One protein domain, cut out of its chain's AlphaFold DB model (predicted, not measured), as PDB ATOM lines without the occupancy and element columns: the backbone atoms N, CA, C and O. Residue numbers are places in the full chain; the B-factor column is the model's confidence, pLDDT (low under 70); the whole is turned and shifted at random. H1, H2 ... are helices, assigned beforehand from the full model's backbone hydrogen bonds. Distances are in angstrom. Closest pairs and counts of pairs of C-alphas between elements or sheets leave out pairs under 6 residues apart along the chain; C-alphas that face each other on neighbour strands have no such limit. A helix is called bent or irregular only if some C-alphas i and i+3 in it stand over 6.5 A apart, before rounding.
ATOM      1  N   GLN A 195     -16.785   0.539  34.461       86.69
ATOM      2  CA  GLN A 195     -16.313   1.799  35.063       86.69
ATOM      3  C   GLN A 195     -17.263   2.974  34.833       86.69
ATOM      4  O   GLN A 195     -17.403   3.839  35.689       86.69
ATOM      5  N   ARG A 196     -17.903   3.006  33.663       86.56
ATOM      6  CA  ARG A 196     -18.814   4.078  33.260       86.56
ATOM      7  C   ARG A 196     -20.270   3.630  33.242       86.56
ATOM      8  O   ARG A 196     -21.078   4.332  32.661       86.56
ATOM      9  N   SER A 197     -20.625   2.482  33.818       90.56
ATOM     10  CA  SER A 197     -22.006   1.982  33.819       90.56
ATOM     11  C   SER A 197     -22.862   2.720  34.848       90.56
ATOM     12  O   SER A 197     -22.544   2.706  36.033       90.56
ATOM     13  N   GLN A 198     -23.993   3.281  34.424       90.56
ATOM     14  CA  GLN A 198     -24.948   3.948  35.321       90.56
ATOM     15  C   GLN A 198     -26.342   3.328  35.276       90.56
ATOM     16  O   GLN A 198     -27.097   3.443  36.242       90.56
ATOM     17  N   LEU A 199     -26.700   2.665  34.174       93.38
ATOM     18  CA  LEU A 199     -28.010   2.038  34.041       93.38
ATOM     19  C   LEU A 199     -27.977   0.554  34.452       93.38
ATOM     20  O   LEU A 199     -27.005  -0.152  34.167       93.38
ATOM     21  N   PRO A 200     -29.054   0.034  35.071       94.88
ATOM     22  CA  PRO A 200     -29.191  -1.391  35.352       94.88
ATOM     23  C   PRO A 200     -29.041  -2.251  34.090       94.88
ATOM     24  O   PRO A 200     -29.828  -2.149  33.144       94.88
ATOM     25  N   GLY A 201     -28.034  -3.125  34.098       96.06
ATOM     26  CA  GLY A 201     -27.705  -4.015  32.982       96.06
ATOM     27  C   GLY A 201     -26.789  -3.415  31.915       96.06
ATOM     28  O   GLY A 201     -26.471  -4.106  30.953       96.06
ATOM     29  N   GLU A 202     -26.337  -2.167  32.062       97.00
ATOM     30  CA  GLU A 202     -25.381  -1.539  31.139       97.00
ATOM     31  C   GLU A 202     -23.996  -2.190  31.256       97.00
ATOM     32  O   GLU A 202     -23.425  -2.616  30.259       97.00
ATOM     33  N   GLY A 203     -23.490  -2.339  32.482       96.56
ATOM     34  CA  GLY A 203     -22.171  -2.902  32.783       96.56
ATOM     35  C   GLY A 203     -22.071  -4.433  32.743       96.56
ATOM     36  O   GLY A 203     -21.144  -4.990  33.324       96.56
ATOM     37  N   VAL A 204     -23.039  -5.133  32.145       97.75
ATOM     38  CA  VAL A 204     -23.078  -6.603  32.127       97.75
ATOM     39  C   VAL A 204     -22.298  -7.160  30.939       97.75
ATOM     40  O   VAL A 204     -22.612  -6.841  29.798       97.75
ATOM     41  N   ASP A 205     -21.340  -8.047  31.216       98.00
ATOM     42  CA  ASP A 205     -20.601  -8.822  30.213       98.00
ATOM     43  C   ASP A 205     -21.158 -10.253  30.112       98.00
ATOM     44  O   ASP A 205     -20.943 -11.082  31.002       98.00
ATOM     45  N   LEU A 206     -21.882 -10.542  29.026       98.31
ATOM     46  CA  LEU A 206     -22.472 -11.867  28.801       98.31
ATOM     47  C   LEU A 206     -21.439 -12.944  28.451       98.31
ATOM     48  O   LEU A 206     -21.728 -14.117  28.662       98.31
ATOM     49  N   ILE A 207     -20.261 -12.579  27.934       97.81
ATOM     50  CA  ILE A 207     -19.211 -13.555  27.605       97.81
ATOM     51  C   ILE A 207     -18.657 -14.126  28.905       97.81
ATOM     52  O   ILE A 207     -18.698 -15.335  29.099       97.81
ATOM     53  N   VAL A 208     -18.279 -13.246  29.838       96.81
ATOM     54  CA  VAL A 208     -17.816 -13.656  31.172       96.81
ATOM     55  C   VAL A 208     -18.893 -14.459  31.901       96.81
ATOM     56  O   VAL A 208     -18.591 -15.493  32.474       96.81
ATOM     57  N   MET A 209     -20.167 -14.050  31.831       97.69
ATOM     58  CA  MET A 209     -21.250 -14.831  32.447       97.69
ATOM     59  C   MET A 209     -21.396 -16.234  31.856       97.69
ATOM     60  O   MET A 209     -21.675 -17.168  32.595       97.69
ATOM     61  N   VAL A 210     -21.264 -16.399  30.537       97.88
ATOM     62  CA  VAL A 210     -21.345 -17.727  29.911       97.88
ATOM     63  C   VAL A 210     -20.106 -18.565  30.226       97.88
ATOM     64  O   VAL A 210     -20.228 -19.778  30.363       97.88
ATOM     65  N   ASP A 211     -18.939 -17.940  30.374       96.31
ATOM     66  CA  ASP A 211     -17.704 -18.611  30.790       96.31
ATOM     67  C   ASP A 211     -17.748 -19.061  32.262       96.31
ATOM     68  O   ASP A 211     -17.233 -20.129  32.583       96.31
ATOM     69  N   ASP A 212     -18.427 -18.303  33.131       96.69
ATOM     70  CA  ASP A 212     -18.667 -18.642  34.543       96.69
ATOM     71  C   ASP A 212     -19.691 -19.791  34.724       96.69
ATOM     72  O   ASP A 212     -19.877 -20.299  35.834       96.69
ATOM     73  N   LEU A 213     -20.408 -20.181  33.663       96.12
ATOM     74  CA  LEU A 213     -21.408 -21.251  33.690       96.12
ATOM     75  C   LEU A 213     -20.805 -22.591  33.247       96.12
ATOM     76  O   LEU A 213     -20.005 -22.661  32.319       96.12
ATOM     77  N   ASP A 214     -21.278 -23.683  33.853       94.75
ATOM     78  CA  ASP A 214     -20.939 -25.056  33.450       94.75
ATOM     79  C   ASP A 214     -21.692 -25.446  32.161       94.75
ATOM     80  O   ASP A 214     -22.694 -26.170  32.166       94.75
ATOM     81  N   VAL A 215     -21.273 -24.850  31.044       96.25
ATOM     82  CA  VAL A 215     -21.866 -25.046  29.717       96.25
ATOM     83  C   VAL A 215     -21.140 -26.177  28.996       96.25
ATOM     84  O   VAL A 215     -19.924 -26.140  28.824       96.25
ATOM     85  N   SER A 216     -21.885 -27.171  28.505       97.44
ATOM     86  CA  SER A 216     -21.289 -28.246  27.700       97.44
ATOM     87  C   SER A 216     -20.698 -27.713  26.389       97.44
ATOM     88  O   SER A 216     -21.218 -26.757  25.810       97.44
ATOM     89  N   GLU A 217     -19.674 -28.384  25.847       96.88
ATOM     90  CA  GLU A 217     -19.049 -28.003  24.567       96.88
ATOM     91  C   GLU A 217     -20.072 -27.855  23.427       96.88
ATOM     92  O   GLU A 217     -19.973 -26.946  22.606       96.88
ATOM     93  N   SER A 218     -21.103 -28.708  23.402       96.88
ATOM     94  CA  SER A 218     -22.166 -28.637  22.394       96.88
ATOM     95  C   SER A 218     -23.066 -27.413  22.560       96.88
ATOM     96  O   SER A 218     -23.446 -26.810  21.559       96.88
ATOM     97  N   GLN A 219     -23.449 -27.060  23.792       97.44
ATOM     98  CA  GLN A 219     -24.236 -25.847  24.052       97.44
ATOM     99  C   GLN A 219     -23.417 -24.606  23.725       97.44
ATOM    100  O   GLN A 219     -23.938 -23.654  23.150       97.44
ATOM    101  N   LEU A 220     -22.128 -24.642  24.053       97.56
ATOM    102  CA  LEU A 220     -21.222 -23.567  23.741       97.56
ATOM    103  C   LEU A 220     -21.092 -23.356  22.227       97.56
ATOM    104  O   LEU A 220     -21.290 -22.242  21.749       97.56
ATOM    105  N   ALA A 221     -20.822 -24.417  21.468       97.06
ATOM    106  CA  ALA A 221     -20.736 -24.339  20.012       97.06
ATOM    107  C   ALA A 221     -22.024 -23.769  19.382       97.06
ATOM    108  O   ALA A 221     -21.965 -23.092  18.358       97.06
ATOM    109  N   ALA A 222     -23.186 -23.996  20.008       96.88
ATOM    110  CA  ALA A 222     -24.459 -23.437  19.558       96.88
ATOM    111  C   ALA A 222     -24.587 -21.920  19.801       96.88
ATOM    112  O   ALA A 222     -25.254 -21.237  19.023       96.88
ATOM    113  N   VAL A 223     -23.967 -21.381  20.858       98.19
ATOM    114  CA  VAL A 223     -24.036 -19.947  21.194       98.19
ATOM    115  C   VAL A 223     -22.819 -19.138  20.759       98.19
ATOM    116  O   VAL A 223     -22.885 -17.911  20.772       98.19
ATOM    117  N   ASP A 224     -21.736 -19.779  20.333       97.62
ATOM    118  CA  ASP A 224     -20.500 -19.116  19.902       97.62
ATOM    119  C   ASP A 224     -20.718 -18.036  18.812       97.62
ATOM    120  O   ASP A 224     -20.251 -16.903  18.991       97.62
ATOM    121  N   PRO A 225     -21.541 -18.263  17.762       98.06
ATOM    122  CA  PRO A 225     -21.856 -17.209  16.795       98.06
ATOM    123  C   PRO A 225     -22.617 -16.024  17.414       98.06
ATOM    124  O   PRO A 225     -22.439 -14.879  16.996       98.06
ATOM    125  N   ILE A 226     -23.459 -16.285  18.425       98.38
ATOM    126  CA  ILE A 226     -24.229 -15.257  19.144       98.38
ATOM    127  C   ILE A 226     -23.285 -14.408  20.002       98.38
ATOM    128  O   ILE A 226     -23.401 -13.184  19.993       98.38
ATOM    129  N   LEU A 227     -22.339 -15.037  20.706       97.62
ATOM    130  CA  LEU A 227     -21.332 -14.351  21.522       97.62
ATOM    131  C   LEU A 227     -20.383 -13.504  20.668       97.62
ATOM    132  O   LEU A 227     -20.077 -12.369  21.035       97.62
ATOM    133  N   SER A 228     -19.977 -14.014  19.505       96.50
ATOM    134  CA  SER A 228     -19.142 -13.278  18.550       96.50
ATOM    135  C   SER A 228     -19.832 -12.004  18.057       96.50
ATOM    136  O   SER A 228     -19.260 -10.912  18.114       96.50
ATOM    137  N   GLN A 229     -21.095 -12.113  17.633       97.94
ATOM    138  CA  GLN A 229     -21.874 -10.954  17.198       97.94
ATOM    139  C   GLN A 229     -22.144  -9.982  18.362       97.94
ATOM    140  O   GLN A 229     -22.032  -8.765  18.191       97.94
ATOM    141  N   TYR A 230     -22.451 -10.507  19.552       98.25
ATOM    142  CA  TYR A 230     -22.605  -9.710  20.766       98.25
ATOM    143  C   TYR A 230     -21.356  -8.874  21.055       98.25
ATOM    144  O   TYR A 230     -21.483  -7.671  21.259       98.25
ATOM    145  N   ALA A 231     -20.158  -9.468  21.006       97.00
ATOM    146  CA  ALA A 231     -18.902  -8.761  21.251       97.00
ATOM    147  C   ALA A 231     -18.724  -7.556  20.314       97.00
ATOM    148  O   ALA A 231     -18.309  -6.484  20.749       97.00
ATOM    149  N   MET A 232     -19.057  -7.722  19.031       97.75
ATOM    150  CA  MET A 232     -18.959  -6.655  18.033       97.75
ATOM    151  C   MET A 232     -19.963  -5.524  18.281       97.75
ATOM    152  O   MET A 232     -19.624  -4.350  18.140       97.75
ATOM    153  N   GLU A 233     -21.209  -5.855  18.620       98.44
ATOM    154  CA  GLU A 233     -22.242  -4.846  18.879       98.44
ATOM    155  C   GLU A 233     -22.050  -4.135  20.219       98.44
ATOM    156  O   GLU A 233     -22.243  -2.921  20.296       98.44
ATOM    157  N   LEU A 234     -21.613  -4.867  21.244       98.12
ATOM    158  CA  LEU A 234     -21.239  -4.315  22.538       98.12
ATOM    159  C   LEU A 234     -20.088  -3.316  22.385       98.12
ATOM    160  O   LEU A 234     -20.194  -2.211  22.901       98.12
ATOM    161  N   ASP A 235     -19.032  -3.658  21.636       98.12
ATOM    162  CA  ASP A 235     -17.895  -2.758  21.394       98.12
ATOM    163  C   ASP A 235     -18.328  -1.442  20.732       98.12
ATOM    164  O   ASP A 235     -18.027  -0.358  21.233       98.12
ATOM    165  N   ARG A 236     -19.137  -1.521  19.665       98.25
ATOM    166  CA  ARG A 236     -19.718  -0.329  19.021       98.25
ATOM    167  C   ARG A 236     -20.537   0.506  20.003       98.25
ATOM    168  O   ARG A 236     -20.479   1.733  19.965       98.25
ATOM    169  N   GLY A 237     -21.305  -0.150  20.871       97.81
ATOM    170  CA  GLY A 237     -22.104   0.516  21.891       97.81
ATOM    171  C   GLY A 237     -21.256   1.187  22.981       97.81
ATOM    172  O   GLY A 237     -21.561   2.315  23.364       97.81
ATOM    173  N   ILE A 238     -20.166   0.548  23.427       97.06
ATOM    174  CA  ILE A 238     -19.195   1.119  24.374       97.06
ATOM    175  C   ILE A 238     -18.557   2.373  23.772       97.06
ATOM    176  O   ILE A 238     -18.555   3.416  24.425       97.06
ATOM    177  N   LEU A 239     -18.071   2.297  22.529       96.38
ATOM    178  CA  LEU A 239     -17.459   3.432  21.831       96.38
ATOM    179  C   LEU A 239     -18.448   4.593  21.672       96.38
ATOM    180  O   LEU A 239     -18.141   5.713  22.073       96.38
ATOM    181  N   ALA A 240     -19.665   4.323  21.187       97.50
ATOM    182  CA  ALA A 240     -20.686   5.353  20.998       97.50
ATOM    183  C   ALA A 240     -21.112   6.019  22.317       97.50
ATOM    184  O   ALA A 240     -21.358   7.226  22.356       97.50
ATOM    185  N   ARG A 241     -21.208   5.247  23.407       96.94
ATOM    186  CA  ARG A 241     -21.461   5.790  24.746       96.94
ATOM    187  C   ARG A 241     -20.291   6.650  25.212       96.94
ATOM    188  O   ARG A 241     -20.515   7.758  25.686       96.94
ATOM    189  N   ASN A 242     -19.063   6.153  25.094       94.56
ATOM    190  CA  ASN A 242     -17.882   6.857  25.578       94.56
ATOM    191  C   ASN A 242     -17.651   8.166  24.825       94.56
ATOM    192  O   ASN A 242     -17.356   9.160  25.471       94.56
ATOM    193  N   GLU A 243     -17.871   8.195  23.512       95.19
ATOM    194  CA  GLU A 243     -17.830   9.422  22.712       95.19
ATOM    195  C   GLU A 243     -18.858  10.454  23.205       95.19
ATOM    196  O   GLU A 243     -18.539  11.635  23.351       95.19
ATOM    197  N   ALA A 244     -20.090  10.021  23.502       94.81
ATOM    198  CA  ALA A 244     -21.131  10.913  24.009       94.81
ATOM    199  C   ALA A 244     -20.804  11.464  25.409       94.81
ATOM    200  O   ALA A 244     -21.056  12.641  25.666       94.81
ATOM    201  N   LEU A 245     -20.224  10.637  26.286       91.12
ATOM    202  CA  LEU A 245     -19.779  11.053  27.620       91.12
ATOM    203  C   LEU A 245     -18.578  11.994  27.554       91.12
ATOM    204  O   LEU A 245     -18.610  13.048  28.173       91.12
ATOM    205  N   ASP A 246     -17.559  11.653  26.765       89.81
ATOM    206  CA  ASP A 246     -16.365  12.483  26.601       89.81
ATOM    207  C   ASP A 246     -16.738  13.845  25.999       89.81
ATOM    208  O   ASP A 246     -16.291  14.870  26.498       89.81
ATOM    209  N   SER A 247     -17.651  13.880  25.018       90.06
ATOM    210  CA  SER A 247     -18.177  15.142  24.476       90.06
ATOM    211  C   SER A 247     -18.818  16.007  25.567       90.06
ATOM    212  O   SER A 247     -18.620  17.218  25.594       90.06
ATOM    213  N   MET A 248     -19.608  15.398  26.460       88.12
ATOM    214  CA  MET A 248     -20.256  16.098  27.574       88.12
ATOM    215  C   MET A 248     -19.231  16.631  28.575       88.12
ATOM    216  O   MET A 248     -19.343  17.777  29.002       88.12
ATOM    217  N   THR A 249     -18.218  15.832  28.905       86.31
ATOM    218  CA  THR A 249     -17.101  16.253  29.754       86.31
ATOM    219  C   THR A 249     -16.335  17.422  29.141       86.31
ATOM    220  O   THR A 249     -16.090  18.397  29.838       86.31
ATOM    221  N   ASP A 250     -16.012  17.372  27.846       85.06
ATOM    222  CA  ASP A 250     -15.262  18.438  27.173       85.06
ATOM    223  C   ASP A 250     -16.032  19.774  27.212       85.06
ATOM    224  O   ASP A 250     -15.443  20.828  27.444       85.06
ATOM    225  N   VAL A 251     -17.360  19.743  27.048       84.50
ATOM    226  CA  VAL A 251     -18.197  20.949  27.167       84.50
ATOM    227  C   VAL A 251     -18.227  21.471  28.603       84.50
ATOM    228  O   VAL A 251     -18.038  22.670  28.812       84.50
ATOM    229  N   MET A 252     -18.392  20.597  29.595       82.06
ATOM    230  CA  MET A 252     -18.369  21.010  31.003       82.06
ATOM    231  C   MET A 252     -17.034  21.623  31.407       82.06
ATOM    232  O   MET A 252     -17.007  22.674  32.046       82.06
ATOM    233  N   ASP A 253     -15.932  21.031  30.963       80.56
ATOM    234  CA  ASP A 253     -14.593  21.562  31.189       80.56
ATOM    235  C   ASP A 253     -14.451  22.987  30.617       80.56
ATOM    236  O   ASP A 253     -13.844  23.848  31.254       80.56
ATOM    237  N   THR A 254     -15.030  23.272  29.442       80.81
ATOM    238  CA  THR A 254     -15.006  24.632  28.865       80.81
ATOM    239  C   THR A 254     -15.872  25.639  29.626       80.81
ATOM    240  O   THR A 254     -15.515  26.816  29.690       80.81
ATOM    241  N   MET A 255     -16.977  25.196  30.239       78.56
ATOM    242  CA  MET A 255     -17.834  26.066  31.055       78.56
ATOM    243  C   MET A 255     -17.167  26.444  32.378       78.56
ATOM    244  O   MET A 255     -17.187  27.609  32.771       78.56
ATOM    245  N   VAL A 256     -16.556  25.472  33.061       75.44
ATOM    246  CA  VAL A 256     -15.964  25.670  34.396       75.44
ATOM    247  C   VAL A 256     -14.802  26.670  34.371       75.44
ATOM    248  O   VAL A 256     -14.617  27.426  35.320       75.44
ATOM    249  N   ILE A 257     -14.049  26.728  33.270       71.19
ATOM    250  CA  ILE A 257     -12.858  27.587  33.142       71.19
ATOM    251  C   ILE A 257     -13.218  29.023  32.708       71.19
ATOM    252  O   ILE A 257     -12.356  29.892  32.612       71.19
ATOM    253  N   GLY A 258     -14.506  29.323  32.504       67.25
ATOM    254  CA  GLY A 258     -14.970  30.683  32.207       67.25
ATOM    255  C   GLY A 258     -14.586  31.194  30.814       67.25
ATOM    256  O   GLY A 258     -14.772  32.375  30.525       67.25
ATOM    257  N   GLU A 259     -14.077  30.324  29.933       62.28
ATOM    258  CA  GLU A 259     -13.852  30.638  28.515       62.28
ATOM    259  C   GLU A 259     -15.177  30.737  27.737       62.28
ATOM    260  O   GLU A 259     -15.259  31.443  26.729       62.28
ATOM    261  N   ALA A 260     -16.236  30.079  28.221       58.53
ATOM    262  CA  ALA A 260     -17.592  30.274  27.731       58.53
ATOM    263  C   ALA A 260     -18.234  31.485  28.429       58.53
ATOM    264  O   ALA A 260     -18.465  31.480  29.638       58.53
ATOM    265  N   THR A 261     -18.540  32.541  27.670       54.03
ATOM    266  CA  THR A 261     -19.313  33.672  28.200       54.03
ATOM    267  C   THR A 261     -20.725  33.203  28.583       54.03
ATOM    268  O   THR A 261     -21.363  32.591  27.727       54.03
ATOM    269  N   PRO A 262     -21.256  33.545  29.775       51.56
ATOM    270  CA  PRO A 262     -22.577  33.131  30.282       51.56
ATOM    271  C   PRO A 262     -23.817  33.562  29.478       51.56
ATOM    272  O   PRO A 262     -24.926  33.506  30.001       51.56
ATOM    273  N   ASN A 263     -23.667  34.052  28.249       54.00
ATOM    274  CA  ASN A 263     -24.786  34.594  27.492       54.00
ATOM    275  C   ASN A 263     -25.641  33.457  26.908       54.00
ATOM    276  O   ASN A 263     -25.256  32.840  25.919       54.00
ATOM    277  N   ASP A 264     -26.779  33.232  27.575       51.47
ATOM    278  CA  ASP A 264     -28.086  32.790  27.074       51.47
ATOM    279  C   ASP A 264     -28.069  31.722  25.962       51.47
ATOM    280  O   ASP A 264     -28.070  32.068  24.786       51.47
ATOM    281  N   ASP A 265     -28.031  30.437  26.366       53.94
ATOM    282  CA  ASP A 265     -28.614  29.238  25.693       53.94
ATOM    283  C   ASP A 265     -27.947  27.897  26.118       53.94
ATOM    284  O   ASP A 265     -28.278  26.823  25.605       53.94
ATOM    285  N   ASP A 266     -27.019  27.895  27.082       72.06
ATOM    286  CA  ASP A 266     -26.272  26.671  27.435       72.06
ATOM    287  C   ASP A 266     -27.016  25.560  28.233       72.06
ATOM    288  O   ASP A 266     -26.628  24.391  28.117       72.06
ATOM    289  N   PRO A 267     -28.112  25.813  28.987       76.62
ATOM    290  CA  PRO A 267     -28.864  24.740  29.654       76.62
ATOM    291  C   PRO A 267     -29.480  23.743  28.664       76.62
ATOM    292  O   PRO A 267     -29.417  22.529  28.869       76.62
ATOM    293  N   ASP A 268     -30.020  24.246  27.550       82.50
ATOM    294  CA  ASP A 268     -30.630  23.428  26.500       82.50
ATOM    295  C   ASP A 268     -29.593  22.557  25.792       82.50
ATOM    296  O   ASP A 268     -29.863  21.406  25.430       82.50
ATOM    297  N   ARG A 269     -28.383  23.092  25.589       84.06
ATOM    298  CA  ARG A 269     -27.264  22.333  25.026       84.06
ATOM    299  C   ARG A 269     -26.860  21.201  25.964       84.06
ATOM    300  O   ARG A 269     -26.767  20.059  25.509       84.06
ATOM    301  N   MET A 270     -26.684  21.489  27.252       83.81
ATOM    302  CA  MET A 270     -26.356  20.477  28.260       83.81
ATOM    303  C   MET A 270     -27.436  19.403  28.373       83.81
ATOM    304  O   MET A 270     -27.120  18.212  28.387       83.81
ATOM    305  N   MET A 271     -28.710  19.795  28.356       84.75
ATOM    306  CA  MET A 271     -29.832  18.858  28.363       84.75
ATOM    307  C   MET A 271     -29.816  17.948  27.126       84.75
ATOM    308  O   MET A 271     -29.950  16.731  27.262       84.75
ATOM    309  N   LYS A 272     -29.582  18.497  25.925       87.50
ATOM    310  CA  LYS A 272     -29.464  17.711  24.680       87.50
ATOM    311  C   LYS A 272     -28.282  16.742  24.713       87.50
ATOM    312  O   LYS A 272     -28.402  15.614  24.236       87.50
ATOM    313  N   MET A 273     -27.144  17.157  25.265       89.12
ATOM    314  CA  MET A 273     -25.964  16.298  25.384       89.12
ATOM    315  C   MET A 273     -26.170  15.178  26.400       89.12
ATOM    316  O   MET A 273     -25.858  14.028  26.091       89.12
ATOM    317  N   ASN A 274     -26.766  15.484  27.554       87.62
ATOM    318  CA  ASN A 274     -27.132  14.481  28.548       87.62
ATOM    319  C   ASN A 274     -28.134  13.474  27.961       87.62
ATOM    320  O   ASN A 274     -27.912  12.265  28.016       87.62
ATOM    321  N   GLN A 275     -29.170  13.961  27.273       89.19
ATOM    322  CA  GLN A 275     -30.134  13.112  26.574       89.19
ATOM    323  C   GLN A 275     -29.449  12.202  25.540       89.19
ATOM    324  O   GLN A 275     -29.695  10.995  25.531       89.19
ATOM    325  N   LYS A 276     -28.523  12.732  24.729       91.81
ATOM    326  CA  LYS A 276     -27.734  11.935  23.776       91.81
ATOM    327  C   LYS A 276     -26.890  10.870  24.486       91.81
ATOM    328  O   LYS A 276     -26.870   9.723  24.042       91.81
ATOM    329  N   ALA A 277     -26.202  11.213  25.575       92.81
ATOM    330  CA  ALA A 277     -25.416  10.254  26.354       92.81
ATOM    331  C   ALA A 277     -26.308   9.146  26.930       92.81
ATOM    332  O   ALA A 277     -26.009   7.956  26.789       92.81
ATOM    333  N   ARG A 278     -27.459   9.524  27.490       92.44
ATOM    334  CA  ARG A 278     -28.470   8.606  28.010       92.44
ATOM    335  C   ARG A 278     -29.008   7.661  26.939       92.44
ATOM    336  O   ARG A 278     -29.090   6.461  27.191       92.44
ATOM    337  N   GLU A 279     -29.312   8.149  25.741       93.56
ATOM    338  CA  GLU A 279     -29.735   7.314  24.609       93.56
ATOM    339  C   GLU A 279     -28.687   6.255  24.251       93.56
ATOM    340  O   GLU A 279     -29.033   5.095  24.015       93.56
ATOM    341  N   LYS A 280     -27.396   6.614  24.261       96.69
ATOM    342  CA  LYS A 280     -26.315   5.646  24.016       96.69
ATOM    343  C   LYS A 280     -26.198   4.610  25.133       96.69
ATOM    344  O   LYS A 280     -26.018   3.430  24.831       96.69
ATOM    345  N   ARG A 281     -26.372   5.007  26.398       95.50
ATOM    346  CA  ARG A 281     -26.436   4.070  27.537       95.50
ATOM    347  C   ARG A 281     -27.617   3.102  27.395       95.50
ATOM    348  O   ARG A 281     -27.439   1.898  27.549       95.50
ATOM    349  N   VAL A 282     -28.807   3.601  27.048       95.25
ATOM    350  CA  VAL A 282     -30.010   2.774  26.829       95.25
ATOM    351  C   VAL A 282     -29.792   1.773  25.693       95.25
ATOM    352  O   VAL A 282     -30.081   0.591  25.869       95.25
ATOM    353  N   ALA A 283     -29.205   2.203  24.573       96.44
ATOM    354  CA  ALA A 283     -28.879   1.311  23.458       96.44
ATOM    355  C   ALA A 283     -27.914   0.178  23.864       96.44
ATOM    356  O   ALA A 283     -28.050  -0.959  23.396       96.44
ATOM    357  N   LEU A 284     -26.965   0.457  24.764       97.25
ATOM    358  CA  LEU A 284     -26.062  -0.555  25.318       97.25
ATOM    359  C   LEU A 284     -26.811  -1.564  26.203       97.25
ATOM    360  O   LEU A 284     -26.655  -2.773  26.027       97.25
ATOM    361  N   VAL A 285     -27.691  -1.084  27.094       97.06
ATOM    362  CA  VAL A 285     -28.566  -1.944  27.917       97.06
ATOM    363  C   VAL A 285     -29.444  -2.836  27.036       97.06
ATOM    364  O   VAL A 285     -29.602  -4.024  27.318       97.06
ATOM    365  N   ASP A 286     -30.003  -2.290  25.959       97.06
ATOM    366  CA  ASP A 286     -30.864  -3.035  25.037       97.06
ATOM    367  C   ASP A 286     -30.094  -4.100  24.265       97.06
ATOM    368  O   ASP A 286     -30.591  -5.215  24.091       97.06
ATOM    369  N   THR A 287     -28.850  -3.797  23.885       98.25
ATOM    370  CA  THR A 287     -27.925  -4.780  23.314       98.25
ATOM    371  C   THR A 287     -27.737  -5.945  24.286       98.25
ATOM    372  O   THR A 287     -28.004  -7.089  23.917       98.25
ATOM    373  N   ASN A 288     -27.401  -5.667  25.550       98.25
ATOM    374  CA  ASN A 288     -27.236  -6.695  26.582       98.25
ATOM    375  C   ASN A 288     -28.517  -7.515  26.810       98.25
ATOM    376  O   ASN A 288     -28.473  -8.744  26.811       98.25
ATOM    377  N   ARG A 289     -29.683  -6.875  26.949       97.75
ATOM    378  CA  ARG A 289     -30.958  -7.582  27.183       97.75
ATOM    379  C   ARG A 289     -31.356  -8.474  26.008       97.75
ATOM    380  O   ARG A 289     -31.773  -9.615  26.217       97.75
ATOM    381  N   ARG A 290     -31.213  -7.978  24.775       98.31
ATOM    382  CA  ARG A 290     -31.527  -8.743  23.562       98.31
ATOM    383  C   ARG A 290     -30.635  -9.976  23.447       98.31
ATOM    384  O   ARG A 290     -31.157 -11.075  23.268       98.31
ATOM    385  N   TYR A 291     -29.321  -9.811  23.598       98.69
ATOM    386  CA  TYR A 291     -28.383 -10.931  23.518       98.69
ATOM    387  C   TYR A 291     -28.550 -11.910  24.683       98.69
ATOM    388  O   TYR A 291     -28.526 -13.117  24.454       98.69
ATOM    389  N   CYS A 292     -28.854 -11.434  25.896       98.38
ATOM    390  CA  CYS A 292     -29.207 -12.311  27.012       98.38
ATOM    391  C   CYS A 292     -30.416 -13.194  26.664       98.38
ATOM    392  O   CYS A 292     -30.363 -14.402  26.863       98.38
ATOM    393  N   SER A 293     -31.486 -12.627  26.097       98.19
ATOM    394  CA  SER A 293     -32.676 -13.395  25.694       98.19
ATOM    395  C   SER A 293     -32.360 -14.470  24.640       98.19
ATOM    396  O   SER A 293     -32.819 -15.614  24.739       98.19
ATOM    397  N   MET A 294     -31.510 -14.135  23.659       98.38
ATOM    398  CA  MET A 294     -31.043 -15.085  22.645       98.38
ATOM    399  C   MET A 294     -30.229 -16.223  23.266       98.38
ATOM    400  O   MET A 294     -30.487 -17.388  22.967       98.38
ATOM    401  N   LEU A 295     -29.285 -15.912  24.157       98.31
ATOM    402  CA  LEU A 295     -28.465 -16.916  24.841       98.31
ATOM    403  C   LEU A 295     -29.315 -17.825  25.732       98.31
ATOM    404  O   LEU A 295     -29.196 -19.043  25.644       98.31
ATOM    405  N   VAL A 296     -30.234 -17.261  26.523       98.00
ATOM    406  CA  VAL A 296     -31.157 -18.027  27.380       98.00
ATOM    407  C   VAL A 296     -31.956 -19.047  26.565       98.00
ATOM    408  O   VAL A 296     -32.108 -20.191  26.988       98.00
ATOM    409  N   SER A 297     -32.412 -18.661  25.371       97.88
ATOM    410  CA  SER A 297     -33.167 -19.548  24.479       97.88
ATOM    411  C   SER A 297     -32.308 -20.669  23.873       97.88
ATOM    412  O   SER A 297     -32.819 -21.764  23.650       97.88
ATOM    413  N   ASN A 298     -31.014 -20.425  23.626       97.94
ATOM    414  CA  ASN A 298     -30.111 -21.377  22.959       97.94
ATOM    415  C   ASN A 298     -29.310 -22.270  23.928       97.94
ATOM    416  O   ASN A 298     -28.886 -23.355  23.541       97.94
ATOM    417  N   LEU A 299     -29.143 -21.874  25.193       97.56
ATOM    418  CA  LEU A 299     -28.464 -22.680  26.222       97.56
ATOM    419  C   LEU A 299     -29.358 -23.784  26.819       97.56
ATOM    420  O   LEU A 299     -28.884 -24.648  27.556       97.56
ATOM    421  N   GLY A 300     -30.652 -23.782  26.496       96.38
ATOM    422  CA  GLY A 300     -31.637 -24.721  27.028       96.38
ATOM    423  C   GLY A 300     -32.163 -24.337  28.422       96.38
ATOM    424  O   GLY A 300     -31.636 -23.432  29.067       96.38
ATOM    425  N   PRO A 301     -33.213 -25.015  28.927       96.94
ATOM    426  CA  PRO A 301     -34.009 -24.498  30.046       96.94
ATOM    427  C   PRO A 301     -33.257 -24.353  31.375       96.94
ATOM    428  O   PRO A 301     -33.529 -23.421  32.126       96.94
ATOM    429  N   SER A 302     -32.330 -25.267  31.686       96.56
ATOM    430  CA  SER A 302     -31.606 -25.237  32.966       96.56
ATOM    431  C   SER A 302     -30.524 -24.157  32.975       96.56
ATOM    432  O   SER A 302     -30.594 -23.222  33.772       96.56
ATOM    433  N   VAL A 303     -29.572 -24.230  32.038       97.69
ATOM    434  CA  VAL A 303     -28.466 -23.266  31.922       97.69
ATOM    435  C   VAL A 303     -28.988 -21.873  31.563       97.69
ATOM    436  O   VAL A 303     -28.563 -20.887  32.158       97.69
ATOM    437  N   GLY A 304     -29.983 -21.773  30.675       97.69
ATOM    438  CA  GLY A 304     -30.627 -20.504  30.340       97.69
ATOM    439  C   GLY A 304     -31.261 -19.823  31.556       97.69
ATOM    440  O   GLY A 304     -31.066 -18.627  31.759       97.69
ATOM    441  N   LYS A 305     -31.945 -20.570  32.434       96.88
ATOM    442  CA  LYS A 305     -32.492 -20.009  33.683       96.88
ATOM    443  C   LYS A 305     -31.386 -19.523  34.629       96.88
ATOM    444  O   LYS A 305     -31.565 -18.500  35.289       96.88
ATOM    445  N   GLN A 306     -30.253 -20.226  34.694       96.75
ATOM    446  CA  GLN A 306     -29.097 -19.797  35.492       96.75
ATOM    447  C   GLN A 306     -28.482 -18.505  34.942       96.75
ATOM    448  O   GLN A 306     -28.296 -17.561  35.710       96.75
ATOM    449  N   LEU A 307     -28.264 -18.420  33.623       98.12
ATOM    450  CA  LEU A 307     -27.773 -17.206  32.967       98.12
ATOM    451  C   LEU A 307     -28.707 -16.021  33.224       98.12
ATOM    452  O   LEU A 307     -28.254 -14.951  33.621       98.12
ATOM    453  N   GLN A 308     -30.017 -16.212  33.055       97.62
ATOM    454  CA  GLN A 308     -31.001 -15.155  33.295       97.62
ATOM    455  C   GLN A 308     -30.972 -14.670  34.752       97.62
ATOM    456  O   GLN A 308     -31.018 -13.465  35.007       97.62
ATOM    457  N   LYS A 309     -30.857 -15.594  35.713       96.25
ATOM    458  CA  LYS A 309     -30.710 -15.250  37.130       96.25
ATOM    459  C   LYS A 309     -29.444 -14.418  37.361       96.25
ATOM    460  O   LYS A 309     -29.543 -13.344  37.948       96.25
ATOM    461  N   GLN A 310     -28.283 -14.864  36.869       97.38
ATOM    462  CA  GLN A 310     -27.023 -14.121  37.006       97.38
ATOM    463  C   GLN A 310     -27.089 -12.740  36.337       97.38
ATOM    464  O   GLN A 310     -26.611 -11.754  36.902       97.38
ATOM    465  N   PHE A 311     -27.735 -12.646  35.171       98.06
ATOM    466  CA  PHE A 311     -27.958 -11.386  34.469       98.06
ATOM    467  C   PHE A 311     -28.702 -10.377  35.345       98.06
ATOM    468  O   PHE A 311     -28.240  -9.246  35.512       98.06
ATOM    469  N   TYR A 312     -29.826 -10.776  35.951       97.19
ATOM    470  CA  TYR A 312     -30.590  -9.888  36.827       97.19
ATOM    471  C   TYR A 312     -29.860  -9.572  38.131       97.19
ATOM    472  O   TYR A 312     -29.910  -8.427  38.576       97.19
ATOM    473  N   GLN A 313     -29.120 -10.525  38.700       96.12
ATOM    474  CA  GLN A 313     -28.304 -10.284  39.891       96.12
ATOM    475  C   GLN A 313     -27.232  -9.212  39.647       96.12
ATOM    476  O   GLN A 313     -27.115  -8.286  40.451       96.12
ATOM    477  N   LYS A 314     -26.500  -9.281  38.522       96.25
ATOM    478  CA  LYS A 314     -25.502  -8.253  38.168       96.25
ATOM    479  C   LYS A 314     -26.151  -6.938  37.711       96.25
ATOM    480  O   LYS A 314     -25.598  -5.874  37.962       96.25
ATOM    481  N   SER A 315     -27.325  -6.988  37.076       96.50
ATOM    482  CA  SER A 315     -28.040  -5.788  36.609       96.50
ATOM    483  C   SER A 315     -28.712  -5.006  37.741       96.50
ATOM    484  O   SER A 315     -28.755  -3.779  37.693       96.50
ATOM    485  N   PHE A 316     -29.237  -5.701  38.754       96.62
ATOM    486  CA  PHE A 316     -30.022  -5.132  39.852       96.62
ATOM    487  C   PHE A 316     -29.453  -5.539  41.222       96.62
ATOM    488  O   PHE A 316     -30.159  -6.144  42.036       96.62
TER     489      PHE A 316
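Overview. This is residues 195 to 316 of the 565 residues of an uncharacterized protein of Planctomycetes bacterium (UniProt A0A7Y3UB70). The model is a long helical hairpin, H2 and H3 side by side and running opposite ways, with a short third arm, H4, that folds back along the last part of H3. The small H1 packs on H4 at that same end of the hairpin, while the other end, toward the link of residues 257 to 265, has no further named helix beside it. The printed part has 122 residues with four named helices, in the order H1, H2, H3, H4, and no named strand; the class is all helix. The whole is loose, with a radius of gyration of the C-alphas of 18.8 A, and a rod in outline, spanning 63 by 24 by 18 A.

Along the chain. H2, the longest helix, covers residues 217 to 256 and measures 54.7 A, from C-alpha 217 at (-19.049, -28.003, 24.567) to C-alpha 256 at (-15.964, 25.670, 34.396). It is irregular, with C-alphas 222 and 225 7.3 A apart and a kink of 44 degrees near residue 224. H3, residues 266 to 298, measures 48.4 A. H4, residues 301 to 315, measures 20.7 A and ends with C-alpha 315 at (-28.040, -5.788, 36.609). H1, residues 206 to 211, measures 8.5 A.

Arrangement. H2 and H3 touch and form a hairpin, at a shallow tilt of 8 degrees, opposite ways; their closest C-alphas, of Arg 241 and Lys 280, are 4.9 A apart. H3, with residues 292 to 298 alone, touches H4 in a second hairpin, at a shallow tilt of 20 degrees, opposite ways; the closest C-alphas, of Val 296 and Gly 304, are 3.9 A apart. H2 and H4 are apart. H1 touches residues 307 to 311 of H4 at a steep tilt of 54 degrees, opposite ways, with the C-alphas of Met 209 and Leu 307 closest at 7.0 A. H1 and H2 form a hairpin and only just touch, with 3 pairs of C-alphas within 8 A; the closest, of Ile 207 and Leu 227, are 6.5 A apart. In H1, H3 and H4 every O i to N i+4 pair is within hydrogen-bond range; in H2, 34 of 36 are.

Size, cuts and confidence. The two C-alphas farthest apart, of Ser 218 and Asn 263, are 63.5 A from each other. The printed part has no cut. The links H1 to H2 and H3 to H4 are tight, and the link H2 to H3 is short. The mean pLDDT of the printed part is 91.5; residues 258 to 265 are under 70.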